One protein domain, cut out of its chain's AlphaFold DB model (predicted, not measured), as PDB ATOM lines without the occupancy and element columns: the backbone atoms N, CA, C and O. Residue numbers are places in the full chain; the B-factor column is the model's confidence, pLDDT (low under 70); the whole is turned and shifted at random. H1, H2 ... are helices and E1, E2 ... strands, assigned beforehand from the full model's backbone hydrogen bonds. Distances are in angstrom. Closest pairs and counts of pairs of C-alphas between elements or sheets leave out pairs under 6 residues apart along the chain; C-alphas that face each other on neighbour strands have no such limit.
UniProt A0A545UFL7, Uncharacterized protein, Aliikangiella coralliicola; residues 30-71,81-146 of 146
ATOM      1  N   ASP A  30     177.513 -11.914 159.659       47.91
ATOM      2  CA  ASP A  30     176.082 -11.905 159.938       47.91
ATOM      3  C   ASP A  30     175.697 -10.806 160.942       47.91
ATOM      4  O   ASP A  30     174.637 -10.192 160.807       47.91
ATOM      5  N   GLN A  31     176.592 -10.503 161.890       53.22
ATOM      6  CA  GLN A  31     176.494  -9.374 162.822       53.22
ATOM      7  C   GLN A  31     177.036  -8.072 162.206       53.22
ATOM      8  O   GLN A  31     176.701  -6.983 162.667       53.22
ATOM      9  N   LEU A  32     177.803  -8.163 161.110       55.00
ATOM     10  CA  LEU A  32     178.337  -7.004 160.387       55.00
ATOM     11  C   LEU A  32     177.297  -6.259 159.526       55.00
ATOM     12  O   LEU A  32     177.585  -5.179 159.020       55.00
ATOM     13  N   ARG A  33     176.073  -6.783 159.368       49.78
ATOM     14  CA  ARG A  33     175.037  -6.186 158.496       49.78
ATOM     15  C   ARG A  33     174.597  -4.773 158.903       49.78
ATOM     16  O   ARG A  33     174.036  -4.065 158.069       49.78
ATOM     17  N   ALA A  34     174.849  -4.365 160.146       51.62
ATOM     18  CA  ALA A  34     174.584  -3.009 160.628       51.62
ATOM     19  C   ALA A  34     175.698  -2.002 160.285       51.62
ATOM     20  O   ALA A  34     175.483  -0.800 160.399       51.62
ATOM     21  N   TYR A  35     176.868  -2.474 159.856       58.44
ATOM     22  CA  TYR A  35     178.081  -1.676 159.752       58.44
ATOM     23  C   TYR A  35     178.388  -1.353 158.290       58.44
ATOM     24  O   TYR A  35     178.824  -2.213 157.519       58.44
ATOM     25  N   LYS A  36     178.150  -0.104 157.873       62.00
ATOM     26  CA  LYS A  36     178.536   0.354 156.534       62.00
ATOM     27  C   LYS A  36     179.933   0.944 156.588       62.00
ATOM     28  O   LYS A  36     180.270   1.664 157.514       62.00
ATOM     29  N   VAL A  37     180.718   0.728 155.532       63.47
ATOM     30  CA  VAL A  37     182.034   1.371 155.321       63.47
ATOM     31  C   VAL A  37     181.966   2.892 155.549       63.47
ATOM     32  O   VAL A  37     182.908   3.469 156.074       63.47
ATOM     33  N   SER A  38     180.838   3.526 155.208       67.00
ATOM     34  CA  SER A  38     180.577   4.959 155.416       67.00
ATOM     35  C   SER A  38     180.536   5.405 156.877       67.00
ATOM     36  O   SER A  38     180.730   6.586 157.148       67.00
ATOM     37  N   ASP A  39     180.254   4.489 157.798       69.44
ATOM     38  CA  ASP A  39     180.037   4.796 159.214       69.44
ATOM     39  C   ASP A  39     181.370   4.863 159.977       69.44
ATOM     40  O   ASP A  39     181.423   5.299 161.126       69.44
ATOM     41  N   TYR A  40     182.461   4.470 159.316       69.75
ATOM     42  CA  TYR A  40     183.795   4.399 159.885       69.75
ATOM     43  C   TYR A  40     184.699   5.477 159.317       69.75
ATOM     44  O   TYR A  40     184.820   5.665 158.104       69.75
ATOM     45  N   ARG A  41     185.430   6.138 160.212       78.81
ATOM     46  CA  ARG A  41     186.594   6.925 159.822       78.81
ATOM     47  C   ARG A  41     187.787   5.990 159.766       78.81
ATOM     48  O   ARG A  41     188.288   5.564 160.805       78.81
ATOM     49  N   PHE A  42     188.218   5.656 158.553       82.50
ATOM     50  CA  PHE A  42     189.410   4.838 158.380       82.50
ATOM     51  C   PHE A  42     190.668   5.673 158.558       82.50
ATOM     52  O   PHE A  42     190.838   6.715 157.923       82.50
ATOM     53  N   GLY A  43     191.536   5.180 159.429       85.00
ATOM     54  CA  GLY A  43     192.862   5.712 159.656       85.00
ATOM     55  C   GLY A  43     193.883   5.103 158.704       85.00
ATOM     56  O   GLY A  43     193.612   4.805 157.535       85.00
ATOM     57  N   LYS A  44     195.095   4.933 159.230       91.06
ATOM     58  CA  LYS A  44     196.235   4.436 158.472       91.06
ATOM     59  C   LYS A  44     196.020   2.975 158.064       91.06
ATOM     60  O   LYS A  44     195.450   2.174 158.806       91.06
ATOM     61  N   GLU A  45     196.495   2.636 156.871       94.75
ATOM     62  CA  GLU A  45     196.623   1.244 156.450       94.75
ATOM     63  C   GLU A  45     197.804   0.590 157.170       94.75
ATOM     64  O   GLU A  45     198.880   1.183 157.282       94.75
ATOM     65  N   GLN A  46     197.582  -0.618 157.671       95.25
ATOM     66  CA  GLN A  46     198.548  -1.396 158.435       95.25
ATOM     67  C   GLN A  46     198.846  -2.696 157.692       95.25
ATOM     68  O   GLN A  46     197.973  -3.277 157.042       95.25
ATOM     69  N   THR A  47     200.078  -3.181 157.804       96.62
ATOM     70  CA  THR A  47     200.375  -4.563 157.420       96.62
ATOM     71  C   THR A  47     199.745  -5.527 158.426       96.62
ATOM     72  O   THR A  47     199.446  -5.161 159.565       96.62
ATOM     73  N   LEU A  48     199.570  -6.789 158.023       95.25
ATOM     74  CA  LEU A  48     199.128  -7.840 158.940       95.25
ATOM     75  C   LEU A  48     200.056  -7.936 160.154       95.25
ATOM     76  O   LEU A  48     199.581  -7.954 161.281       95.25
ATOM     77  N   GLU A  49     201.370  -7.919 159.931       96.38
ATOM     78  CA  GLU A  49     202.363  -7.942 161.006       96.38
ATOM     79  C   GLU A  49     202.170  -6.782 161.992       96.38
ATOM     80  O   GLU A  49     202.094  -7.016 163.195       96.38
ATOM     81  N   GLN A  50     202.012  -5.552 161.493       97.00
ATOM     82  CA  GLN A  50     201.794  -4.374 162.338       97.00
ATOM     83  C   GLN A  50     200.524  -4.507 163.181       97.00
ATOM     84  O   GLN A  50     200.569  -4.290 164.390       97.00
ATOM     85  N   ALA A  51     199.411  -4.921 162.569       95.00
ATOM     86  CA  ALA A  51     198.151  -5.108 163.280       95.00
ATOM     87  C   ALA A  51     198.256  -6.186 164.375       95.00
ATOM     88  O   ALA A  51     197.759  -5.992 165.486       95.00
ATOM     89  N   ILE A  52     198.944  -7.299 164.092       95.06
ATOM     90  CA  ILE A  52     199.174  -8.379 165.060       95.06
ATOM     91  C   ILE A  52     200.057  -7.911 166.213       95.06
ATOM     92  O   ILE A  52     199.705  -8.142 167.369       95.06
ATOM     93  N   VAL A  53     201.159  -7.214 165.930       96.00
ATOM     94  CA  VAL A  53     202.024  -6.649 166.975       96.00
ATOM     95  C   VAL A  53     201.231  -5.696 167.867       96.00
ATOM     96  O   VAL A  53     201.255  -5.857 169.085       96.00
ATOM     97  N   THR A  54     200.444  -4.783 167.287       95.12
ATOM     98  CA  THR A  54     199.591  -3.872 168.065       95.12
ATOM     99  C   THR A  54     198.605  -4.632 168.956       95.12
ATOM    100  O   THR A  54     198.450  -4.292 170.126       95.12
ATOM    101  N   LEU A  55     197.957  -5.687 168.454       92.44
ATOM    102  CA  LEU A  55     197.045  -6.504 169.263       92.44
ATOM    103  C   LEU A  55     197.758  -7.140 170.466       92.44
ATOM    104  O   LEU A  55     197.248  -7.094 171.585       92.44
ATOM    105  N   LEU A  56     198.958  -7.685 170.265       92.06
ATOM    106  CA  LEU A  56     199.744  -8.283 171.347       92.06
ATOM    107  C   LEU A  56     200.213  -7.240 172.373       92.06
ATOM    108  O   LEU A  56     200.209  -7.512 173.574       92.06
ATOM    109  N   GLU A  57     200.572  -6.035 171.932       93.06
ATOM    110  CA  GLU A  57     200.918  -4.926 172.826       93.06
ATOM    111  C   GLU A  57     199.733  -4.503 173.704       93.06
ATOM    112  O   GLU A  57     199.913  -4.265 174.904       93.06
ATOM    113  N   TYR A  58     198.517  -4.457 173.147       89.88
ATOM    114  CA  TYR A  58     197.297  -4.179 173.914       89.88
ATOM    115  C   TYR A  58     197.010  -5.274 174.943       89.88
ATOM    116  O   TYR A  58     196.689  -4.950 176.089       89.88
ATOM    117  N   ASP A  59     197.206  -6.544 174.582       87.75
ATOM    118  CA  ASP A  59     197.049  -7.672 175.505       87.75
ATOM    119  C   ASP A  59     198.010  -7.556 176.702       87.75
ATOM    120  O   ASP A  59     197.612  -7.659 177.866       87.75
ATOM    121  N   ILE A  60     199.286  -7.258 176.427       88.00
ATOM    122  CA  ILE A  60     200.315  -7.050 177.454       88.00
ATOM    123  C   ILE A  60     199.966  -5.844 178.331       88.00
ATOM    124  O   ILE A  60     200.073  -5.925 179.558       88.00
ATOM    125  N   LYS A  61     199.540  -4.727 177.731       87.44
ATOM    126  CA  LYS A  61     199.140  -3.516 178.463       87.44
ATOM    127  C   LYS A  61     197.948  -3.792 179.380       87.44
ATOM    128  O   LYS A  61     197.967  -3.357 180.532       87.44
ATOM    129  N   ALA A  62     196.946  -4.530 178.903       81.81
ATOM    130  CA  ALA A  62     195.781  -4.915 179.692       81.81
ATOM    131  C   ALA A  62     196.184  -5.783 180.891       81.81
ATOM    132  O   ALA A  62     195.808  -5.468 182.021       81.81
ATOM    133  N   LYS A  63     197.025  -6.802 180.670       83.12
ATOM    134  CA  LYS A  63     197.549  -7.677 181.731       83.12
ATOM    135  C   LYS A  63     198.388  -6.926 182.761       83.12
ATOM    136  O   LYS A  63     198.240  -7.172 183.952       83.12
ATOM    137  N   ARG A  64     199.236  -5.985 182.330       84.06
ATOM    138  CA  ARG A  64     200.011  -5.125 183.245       84.06
ATOM    139  C   ARG A  64     199.106  -4.240 184.095       84.06
ATOM    140  O   ARG A  64     199.215  -4.270 185.312       84.06
ATOM    141  N   LYS A  65     198.163  -3.524 183.469       80.19
ATOM    142  CA  LYS A  65     197.186  -2.685 184.187       80.19
ATOM    143  C   LYS A  65     196.400  -3.497 185.211       80.19
ATOM    144  O   LYS A  65     196.087  -2.984 186.277       80.19
ATOM    145  N   ALA A  66     196.075  -4.738 184.863       78.44
ATOM    146  CA  ALA A  66     195.445  -5.663 185.777       78.44
ATOM    147  C   ALA A  66     196.391  -5.949 186.957       78.44
ATOM    148  O   ALA A  66     196.041  -5.610 188.076       78.44
ATOM    149  N   LEU A  67     197.611  -6.454 186.720       79.56
ATOM    150  CA  LEU A  67     198.608  -6.760 187.766       79.56
ATOM    151  C   LEU A  67     198.899  -5.605 188.737       79.56
ATOM    152  O   LEU A  67     199.102  -5.858 189.922       79.56
ATOM    153  N   ASP A  68     198.911  -4.365 188.251       82.88
ATOM    154  CA  ASP A  68     199.169  -3.172 189.068       82.88
ATOM    155  C   ASP A  68     197.944  -2.712 189.883       82.88
ATOM    156  O   ASP A  68     198.053  -1.837 190.750       82.88
ATOM    157  N   TRP A  69     196.764  -3.267 189.605       75.62
ATOM    158  CA  TRP A  69     195.517  -2.861 190.232       75.62
ATOM    159  C   TRP A  69     195.408  -3.402 191.667       75.62
ATOM    160  O   TRP A  69     195.754  -4.545 191.964       75.62
ATOM    161  N   LYS A  70     194.917  -2.559 192.584       79.00
ATOM    162  CA  LYS A  70     194.775  -2.866 194.014       79.00
ATOM    163  C   LYS A  70     193.323  -2.730 194.440       79.00
ATOM    164  O   LYS A  70     192.657  -1.783 194.029       79.00
ATOM    165  N   ILE A  71     192.882  -3.623 195.325       76.00
ATOM    166  CA  ILE A  71     191.568  -3.527 195.967       76.00
ATOM    167  C   ILE A  71     191.551  -2.262 196.850       76.00
ATOM    168  O   ILE A  71     192.406  -2.140 197.731       76.00
ATOM    169  N   ASP A  81     180.544  -5.408 189.916       64.50
ATOM    170  CA  ASP A  81     180.635  -5.357 188.444       64.50
ATOM    171  C   ASP A  81     181.925  -4.692 187.922       64.50
ATOM    172  O   ASP A  81     182.480  -5.094 186.894       64.50
ATOM    173  N   GLU A  82     182.459  -3.695 188.631       63.38
ATOM    174  CA  GLU A  82     183.720  -3.041 188.256       63.38
ATOM    175  C   GLU A  82     184.913  -3.996 188.459       63.38
ATOM    176  O   GLU A  82     185.864  -4.020 187.675       63.38
ATOM    177  N   TYR A  83     184.816  -4.872 189.460       63.44
ATOM    178  CA  TYR A  83     185.879  -5.778 189.898       63.44
ATOM    179  C   TYR A  83     185.859  -7.061 189.065       63.44
ATOM    180  O   TYR A  83     186.914  -7.538 188.640       63.44
ATOM    181  N   ALA A  84     184.666  -7.562 188.726       65.56
ATOM    182  CA  ALA A  84     184.487  -8.613 187.731       65.56
ATOM    183  C   ALA A  84     185.077  -8.203 186.370       65.56
ATOM    184  O   ALA A  84     185.703  -9.020 185.695       65.56
ATOM    185  N   ASN A  85     184.972  -6.925 185.989       65.81
ATOM    186  CA  ASN A  85     185.601  -6.408 184.773       65.81
ATOM    187  C   ASN A  85     187.134  -6.377 184.841       65.81
ATOM    188  O   ASN A  85     187.784  -6.674 183.838       65.81
ATOM    189  N   VAL A  86     187.728  -6.055 185.994       66.44
ATOM    190  CA  VAL A  86     189.187  -6.145 186.182       66.44
ATOM    191  C   VAL A  86     189.647  -7.601 186.114       66.44
ATOM    192  O   VAL A  86     190.582  -7.901 185.377       66.44
ATOM    193  N   LEU A  87     188.955  -8.517 186.795       65.38
ATOM    194  CA  LEU A  87     189.242  -9.955 186.739       65.38
ATOM    195  C   LEU A  87     189.087 -10.518 185.319       65.38
ATOM    196  O   LEU A  87     189.946 -11.266 184.857       65.38
ATOM    197  N   ARG A  88     188.084 -10.067 184.558       64.00
ATOM    198  CA  ARG A  88     187.913 -10.413 183.138       64.00
ATOM    199  C   ARG A  88     189.107  -9.993 182.268       64.00
ATOM    200  O   ARG A  88     189.411 -10.689 181.302       64.00
ATOM    201  N   ARG A  89     189.810  -8.902 182.610       63.44
ATOM    202  CA  ARG A  89     191.052  -8.486 181.921       63.44
ATOM    203  C   ARG A  89     192.235  -9.415 182.208       63.44
ATOM    204  O   ARG A  89     193.146  -9.480 181.389       63.44
ATOM    205  N   TYR A  90     192.228 -10.127 183.335       63.66
ATOM    206  CA  TYR A  90     193.210 -11.180 183.607       63.66
ATOM    207  C   TYR A  90     192.868 -12.486 182.894       63.66
ATOM    208  O   TYR A  90     193.764 -13.177 182.414       63.66
ATOM    209  N   ASP A  91     191.580 -12.820 182.843       61.50
ATOM    210  CA  ASP A  91     191.138 -14.178 182.534       61.50
ATOM    211  C   ASP A  91     191.093 -14.498 181.034       61.50
ATOM    212  O   ASP A  91     191.000 -15.656 180.643       61.50
ATOM    213  N   ASN A  92     191.183 -13.512 180.141       60.06
ATOM    214  CA  ASN A  92     191.064 -13.803 178.717       60.06
ATOM    215  C   ASN A  92     191.928 -12.893 177.856       60.06
ATOM    216  O   ASN A  92     191.694 -11.691 177.794       60.06
ATOM    217  N   GLY A  93     192.883 -13.505 177.141       69.12
ATOM    218  CA  GLY A  93     193.721 -12.879 176.115       69.12
ATOM    219  C   GLY A  93     192.901 -12.415 174.911       69.12
ATOM    220  O   GLY A  93     192.977 -12.992 173.829       69.12
ATOM    221  N   PHE A  94     192.042 -11.430 175.140       79.00
ATOM    222  CA  PHE A  94     191.052 -10.910 174.212       79.00
ATOM    223  C   PHE A  94     191.709 -10.476 172.905       79.00
ATOM    224  O   PHE A  94     191.341 -10.954 171.831       79.00
ATOM    225  N   HIS A  95     192.770  -9.672 172.998       86.06
ATOM    226  CA  HIS A  95     193.495  -9.218 171.819       86.06
ATOM    227  C   HIS A  95     194.326 -10.335 171.174       86.06
ATOM    228  O   HIS A  95     194.485 -10.336 169.956       86.06
ATOM    229  N   ILE A  96     194.778 -11.343 171.934       86.94
ATOM    230  CA  ILE A  96     195.386 -12.559 171.358       86.94
ATOM    231  C   ILE A  96     194.366 -13.346 170.520       86.94
ATOM    232  O   ILE A  96     194.705 -13.808 169.430       86.94
ATOM    233  N   LYS A  97     193.121 -13.500 170.990       85.62
ATOM    234  CA  LYS A  97     192.048 -14.161 170.219       85.62
ATOM    235  C   LYS A  97     191.742 -13.380 168.939       85.62
ATOM    236  O   LYS A  97     191.675 -13.964 167.863       85.62
ATOM    237  N   HIS A  98     191.673 -12.057 169.034       87.06
ATOM    238  CA  HIS A  98     191.531 -11.177 167.876       87.06
ATOM    239  C   HIS A  98     192.697 -11.298 166.881       87.06
ATOM    240  O   HIS A  98     192.472 -11.322 165.674       87.06
ATOM    241  N   ALA A  99     193.936 -11.422 167.367       90.00
ATOM    242  CA  ALA A  99     195.110 -11.624 166.523       90.00
ATOM    243  C   ALA A  99     195.046 -12.958 165.768       90.00
ATOM    244  O   ALA A  99     195.246 -12.991 164.553       90.00
ATOM    245  N   LYS A 100     194.696 -14.050 166.462       88.88
ATOM    246  CA  LYS A 100     194.459 -15.358 165.829       88.88
ATOM    247  C   LYS A 100     193.370 -15.271 164.767       88.88
ATOM    248  O   LYS A 100     193.549 -15.761 163.658       88.88
ATOM    249  N   CYS A 101     192.275 -14.591 165.086       86.38
ATOM    250  CA  CYS A 101     191.177 -14.444 164.156       86.38
ATOM    251  C   CYS A 101     191.568 -13.636 162.905       86.38
ATOM    252  O   CYS A 101     191.295 -14.061 161.781       86.38
ATOM    253  N   LEU A 102     192.290 -12.522 163.070       89.06
ATOM    254  CA  LEU A 102     192.790 -11.725 161.950       89.06
ATOM    255  C   LEU A 102     193.726 -12.540 161.044       89.06
ATOM    256  O   LEU A 102     193.575 -12.487 159.824       89.06
ATOM    257  N   LEU A 103     194.638 -13.331 161.627       91.50
ATOM    258  CA  LEU A 103     195.512 -14.251 160.886       91.50
ATOM    259  C   LEU A 103     194.710 -15.278 160.076       91.50
ATOM    260  O   LEU A 103     195.017 -15.504 158.908       91.50
ATOM    261  N   ASN A 104     193.669 -15.862 160.673       89.38
ATOM    262  CA  ASN A 104     192.840 -16.884 160.031       89.38
ATOM    263  C   ASN A 104     191.975 -16.323 158.889       89.38
ATOM    264  O   ASN A 104     191.702 -17.023 157.912       89.38
ATOM    265  N   MET A 105     191.524 -15.069 158.994       88.06
ATOM    266  CA  MET A 105     190.650 -14.448 157.991       88.06
ATOM    267  C   MET A 105     191.402 -13.784 156.833       88.06
ATOM    268  O   MET A 105     190.833 -13.645 155.738       88.06
ATOM    269  N   TYR A 106     192.644 -13.357 157.074       92.12
ATOM    270  CA  TYR A 106     193.459 -12.627 156.111       92.12
ATOM    271  C   TYR A 106     193.750 -13.457 154.857       92.12
ATOM    272  O   TYR A 106     194.141 -14.623 154.916       92.12
ATOM    273  N   LYS A 107     193.603 -12.827 153.692       93.88
ATOM    274  CA  LYS A 107     194.060 -13.353 152.404       93.88
ATOM    275  C   LYS A 107     194.967 -12.337 151.726       93.88
ATOM    276  O   LYS A 107     194.811 -11.130 151.895       93.88
ATOM    277  N   SER A 108     195.897 -12.835 150.914       94.12
ATOM    278  CA  SER A 108     196.764 -11.976 150.104       94.12
ATOM    279  C   SER A 108     195.926 -11.010 149.262       94.12
ATOM    280  O   SER A 108     195.032 -11.440 148.533       94.12
ATOM    281  N   GLY A 109     196.234  -9.715 149.357       93.81
ATOM    282  CA  GLY A 109     195.495  -8.638 148.692       93.81
ATOM    283  C   GLY A 109     194.410  -7.976 149.547       93.81
ATOM    284  O   GLY A 109     193.879  -6.945 149.135       93.81
ATOM    285  N   ASP A 110     194.104  -8.508 150.734       94.62
ATOM    286  CA  ASP A 110     193.262  -7.804 151.698       94.62
ATOM    287  C   ASP A 110     194.010  -6.596 152.290       94.62
ATOM    288  O   ASP A 110     195.224  -6.639 152.517       94.62
ATOM    289  N   LYS A 111     193.265  -5.526 152.585       94.88
ATOM    290  CA  LYS A 111     193.778  -4.321 153.252       94.88
ATOM    291  C   LYS A 111     193.339  -4.320 154.708       94.88
ATOM    292  O   LYS A 111     192.167  -4.564 154.989       94.88
ATOM    293  N   ILE A 112     194.245  -3.991 155.621       95.12
ATOM    294  CA  ILE A 112     193.910  -3.778 157.031       95.12
ATOM    295  C   ILE A 112     193.988  -2.286 157.307       95.12
ATOM    296  O   ILE A 112     195.010  -1.658 157.044       95.12
ATOM    297  N   ARG A 113     192.911  -1.701 157.822       94.19
ATOM    298  CA  ARG A 113     192.870  -0.273 158.148       94.19
ATOM    299  C   ARG A 113     192.455  -0.059 159.579       94.19
ATOM    300  O   ARG A 113     191.577  -0.750 160.079       94.19
ATOM    301  N   GLU A 114     193.065   0.919 160.222       92.81
ATOM    302  CA  GLU A 114     192.564   1.409 161.498       92.81
ATOM    303  C   GLU A 114     191.169   2.000 161.321       92.81
ATOM    304  O   GLU A 114     190.858   2.581 160.278       92.81
ATOM    305  N   PHE A 115     190.343   1.885 162.351       89.62
ATOM    306  CA  PHE A 115     189.096   2.622 162.433       89.62
ATOM    307  C   PHE A 115     188.926   3.240 163.813       89.62
ATOM    308  O   PHE A 115     189.396   2.701 164.818       89.62
ATOM    309  N   GLU A 116     188.189   4.343 163.834       87.75
ATOM    310  CA  GLU A 116     187.700   4.974 165.049       87.75
ATOM    311  C   GLU A 116     186.254   5.422 164.829       87.75
ATOM    312  O   GLU A 116     185.936   6.071 163.824       87.75
ATOM    313  N   VAL A 117     185.371   5.052 165.752       83.06
ATOM    314  CA  VAL A 117     183.967   5.455 165.754       83.06
ATOM    315  C   VAL A 117     183.616   5.978 167.131       83.06
ATOM    316  O   VAL A 117     183.876   5.337 168.145       83.06
ATOM    317  N   ASN A 118     183.014   7.160 167.148       80.31
ATOM    318  CA  ASN A 118     182.529   7.800 168.355       80.31
ATOM    319  C   ASN A 118     181.020   8.010 168.192       80.31
ATOM    320  O   ASN A 118     180.579   8.897 167.455       80.31
ATOM    321  N   PHE A 119     180.239   7.131 168.808       73.69
ATOM    322  CA  PHE A 119     178.812   7.334 169.016       73.69
ATOM    323  C   PHE A 119     178.622   8.174 170.281       73.69
ATOM    324  O   PHE A 119     179.471   8.169 171.163       73.69
ATOM    325  N   SER A 120     177.486   8.860 170.412       73.44
ATOM    326  CA  SER A 120     177.230   9.850 171.475       73.44
ATOM    327  C   SER A 120     177.519   9.395 172.915       73.44
ATOM    328  O   SER A 120     177.686  10.247 173.777       73.44
ATOM    329  N   VAL A 121     177.554   8.086 173.170       76.50
ATOM    330  CA  VAL A 121     177.838   7.466 174.477       76.50
ATOM    331  C   VAL A 121     178.830   6.298 174.373       76.50
ATOM    332  O   VAL A 121     178.986   5.534 175.318       76.50
ATOM    333  N   HIS A 122     179.441   6.078 173.205       75.50
ATOM    334  CA  HIS A 122     180.172   4.838 172.942       75.50
ATOM    335  C   HIS A 122     181.339   5.050 171.985       75.50
ATOM    336  O   HIS A 122     181.145   5.449 170.836       75.50
ATOM    337  N   TYR A 123     182.546   4.752 172.450       81.94
ATOM    338  CA  TYR A 123     183.779   4.857 171.684       81.94
ATOM    339  C   TYR A 123     184.299   3.473 171.303       81.94
ATOM    340  O   TYR A 123     184.454   2.597 172.155       81.94
ATOM    341  N   GLN A 124     184.608   3.292 170.018       84.94
ATOM    342  CA  GLN A 124     185.248   2.087 169.507       84.94
ATOM    343  C   GLN A 124     186.433   2.411 168.614       84.94
ATOM    344  O   GLN A 124     186.352   3.238 167.702       84.94
ATOM    345  N   LYS A 125     187.511   1.658 168.816       88.56
ATOM    346  CA  LYS A 125     188.712   1.712 167.987       88.56
ATOM    347  C   LYS A 125     189.204   0.314 167.669       88.56
ATOM    348  O   LYS A 125     189.135  -0.590 168.504       88.56
ATOM    349  N   GLY A 126     189.769   0.142 166.480       91.12
ATOM    350  CA  GLY A 126     190.384  -1.122 166.115       91.12
ATOM    351  C   GLY A 126     190.865  -1.194 164.679       91.12
ATOM    352  O   GLY A 126     191.290  -0.195 164.103       91.12
ATOM    353  N   PHE A 127     190.785  -2.394 164.110       92.12
ATOM    354  CA  PHE A 127     191.134  -2.676 162.726       92.12
ATOM    355  C   PHE A 127     189.941  -3.220 161.949       92.12
ATOM    356  O   PHE A 127     189.146  -4.008 162.456       92.12
ATOM    357  N   VAL A 128     189.856  -2.834 160.684       91.06
ATOM    358  CA  VAL A 128     188.960  -3.423 159.698       91.06
ATOM    359  C   VAL A 128     189.785  -4.192 158.675       91.06
ATOM    360  O   VAL A 128     190.808  -3.701 158.198       91.06
ATOM    361  N   LEU A 129     189.338  -5.394 158.323       91.19
ATOM    362  CA  LEU A 129     189.862  -6.151 157.191       91.19
ATOM    363  C   LEU A 129     188.947  -5.913 155.987       91.19
ATOM    364  O   LEU A 129     187.744  -6.182 156.049       91.19
ATOM    365  N   LEU A 130     189.518  -5.408 154.898       89.88
ATOM    366  CA  LEU A 130     188.823  -5.075 153.662       89.88
ATOM    367  C   LEU A 130     189.262  -6.010 152.536       89.88
ATOM    368  O   LEU A 130     190.451  -6.126 152.243       89.88
ATOM    369  N   ARG A 131     188.289  -6.605 151.846       89.69
ATOM    370  CA  ARG A 131     188.491  -7.409 150.636       89.69
ATOM    371  C   ARG A 131     187.641  -6.837 149.517       89.69
ATOM    372  O   ARG A 131     186.418  -6.800 149.641       89.69
ATOM    373  N   ASN A 132     188.268  -6.406 148.423       88.94
ATOM    374  CA  ASN A 132     187.572  -5.746 147.311       88.94
ATOM    375  C   ASN A 132     186.662  -4.597 147.798       88.94
ATOM    376  O   ASN A 132     185.487  -4.538 147.436       88.94
ATOM    377  N   GLU A 133     187.193  -3.737 148.678       84.62
ATOM    378  CA  GLU A 133     186.492  -2.592 149.293       84.62
ATOM    379  C   GLU A 133     185.269  -2.954 150.166       84.62
ATOM    380  O   GLU A 133     184.474  -2.089 150.533       84.62
ATOM    381  N   LYS A 134     185.114  -4.229 150.546       84.00
ATOM    382  CA  LYS A 134     184.077  -4.695 151.477       84.00
ATOM    383  C   LYS A 134     184.687  -5.102 152.807       84.00
ATOM    384  O   LYS A 134     185.714  -5.779 152.828       84.00
ATOM    385  N   ILE A 135     184.018  -4.750 153.903       84.38
ATOM    386  CA  ILE A 135     184.378  -5.220 155.244       84.38
ATOM    387  C   ILE A 135     184.140  -6.724 155.315       84.38
ATOM    388  O   ILE A 135     183.034  -7.194 155.054       84.38
ATOM    389  N   VAL A 136     185.183  -7.469 155.667       84.69
ATOM    390  CA  VAL A 136     185.098  -8.913 155.913       84.69
ATOM    391  C   VAL A 136     185.321  -9.268 157.377       84.69
ATOM    392  O   VAL A 136     184.842 -10.310 157.805       84.69
ATOM    393  N   ALA A 137     186.008  -8.415 158.140       85.25
ATOM    394  CA  ALA A 137     186.179  -8.573 159.578       85.25
ATOM    395  C   ALA A 137     186.366  -7.212 160.254       85.25
ATOM    396  O   ALA A 137     186.926  -6.288 159.657       85.25
ATOM    397  N   ILE A 138     185.944  -7.128 161.512       85.75
ATOM    398  CA  ILE A 138     186.241  -6.015 162.414       85.75
ATOM    399  C   ILE A 138     186.870  -6.603 163.668       85.75
ATOM    400  O   ILE A 138     186.340  -7.541 164.263       85.75
ATOM    401  N   VAL A 139     188.010  -6.041 164.045       87.75
ATOM    402  CA  VAL A 139     188.783  -6.411 165.220       87.75
ATOM    403  C   VAL A 139     188.817  -5.213 166.152       87.75
ATOM    404  O   VAL A 139     189.320  -4.158 165.777       87.75
ATOM    405  N   ILE A 140     188.293  -5.371 167.363       85.81
ATOM    406  CA  ILE A 140     188.189  -4.279 168.337       85.81
ATOM    407  C   ILE A 140     189.433  -4.265 169.235       85.81
ATOM    408  O   ILE A 140     189.835  -5.297 169.774       85.81
ATOM    409  N   LEU A 141     190.054  -3.095 169.383       86.38
ATOM    410  CA  LEU A 141     191.138  -2.844 170.338       86.38
ATOM    411  C   LEU A 141     190.603  -2.244 171.637       86.38
ATOM    412  O   LEU A 141     191.049  -2.622 172.718       86.38
ATOM    413  N   GLU A 142     189.652  -1.325 171.517       84.25
ATOM    414  CA  GLU A 142     189.117  -0.537 172.621       84.25
ATOM    415  C   GLU A 142     187.613  -0.354 172.430       84.25
ATOM    416  O   GLU A 142     187.152  -0.118 171.308       84.25
ATOM    417  N   ASP A 143     186.876  -0.525 173.524       79.94
ATOM    418  CA  ASP A 143     185.418  -0.495 173.580       79.94
ATOM    419  C   ASP A 143     185.018   0.141 174.914       79.94
ATOM    420  O   ASP A 143     185.097  -0.502 175.966       79.94
ATOM    421  N   GLU A 144     184.687   1.430 174.883       74.44
ATOM    422  CA  GLU A 144     184.422   2.232 176.077       74.44
ATOM    423  C   GLU A 144     183.045   2.892 175.998       74.44
ATOM    424  O   GLU A 144     182.663   3.465 174.978       74.44
ATOM    425  N   THR A 145     182.303   2.829 177.102       71.62
ATOM    426  CA  THR A 145     181.073   3.605 177.293       71.62
ATOM    427  C   THR A 145     181.458   4.942 177.924       71.62
ATOM    428  O   THR A 145     182.137   4.946 178.953       71.62
ATOM    429  N   VAL A 146     181.080   6.050 177.278       57.78
ATOM    430  CA  VAL A 146     181.437   7.431 177.665       57.78
ATOM    431  C   VAL A 146     180.434   7.997 178.660       57.78
ATOM    432  O   VAL A 146     179.216   7.840 178.412       57.78
TER     433      VAL A 146
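What this domain is: This is residues 30 to 71 and 81 to 146 of the 146 residues of an uncharacterized protein of Aliikangiella coralliicola (UniProt A0A545UFL7). Two helices, H1 and H3, pack side by side, running opposite ways, over one face of a strongly twisted antiparallel sheet of four strands. H1 meets the sheet with residues 48 to 59, and the third helix, H2, packs off the sheet on residues 62 to 66 of H1. The printed part has 108 residues, with E1 H1 H2 H3 E2 E3 E4 along the chain, and the sheet's order is E1 E2 E3 E4. The class is mixed, helices and strands; the whole is compact, with a radius of gyration of the C-alphas of 14.9 A, and elongated, with spans of 49 by 32 by 25 A.

How they stand to each other: The first strand, E1, residues 41 to 46, is an edge strand of the sheet, antiparallel to E2, residues 111 to 119, at 150 degrees, with N 43 and O 114 2.8 A apart. E2, E3 at residues 122 to 131 and E4 at residues 134 to 145 form a meander, each strand the antiparallel neighbour of the one before. In the hairpin E2 and E3, N 115 and O 126 are 2.9 A apart; in the hairpin E3 and E4, N 127 and O 139 are 2.8 A apart. E3 bends by 58 degrees at residue 126, and E4, the other edge strand, by 73 degrees at residue 141. H1, residues 48 to 67, and H3, residues 94 to 105, lie on the same face of the sheet, giving two layers, helices over a sheet. H1 has a height of 10.3 A and runs along the strands, at 2 degrees to E2 on the local plane; its closest C-alphas to E4 are those of Leu 55 and Leu 141, 7.0 A apart. H3 has a height of 9.5 A and lies over E4, where the C-alphas of His 98 and Val 139 are the closest, 6.1 A apart. H1 and H3 touch at a shallow tilt of 16 degrees, opposite ways, closest at the C-alphas of Leu 55 and His 95, 5.1 A apart. H2, residues 81 to 91, is not on the sheet; it touches residues 62 to 66 of H1 at a steep tilt of 55 degrees, opposite ways, closest at the C-alphas of Lys 63 and Tyr 90, 5.9 A apart. In H1, H2 and H3 every O i to N i+4 pair is within hydrogen-bond range.

Where its parts are: E1 begins at C-alpha 41, (186.594, 6.925, 159.822), and measures 14.6 A. H1 measures 28.9 A, H2 14.9 A and H3 16.6 A; H3 begins at C-alpha 94, (191.052, -10.910, 174.212). E2 measures 24.7 A, E3 26.8 A and E4 27.3 A, ending at C-alpha 145, (181.073, 3.605, 177.293).

The domain as a whole: The C-alphas of Ile 71 and Asn 132 are the two farthest apart, 48.9 A. Residues 72 to 80 are not printed, and C-alphas 71 and 81 are 13.4 A apart across this cut. The links that are printed whole are tight. Mean pLDDT of the printed part is 81.2; residues 30 to 40, 81 to 93 and 146 are under 70.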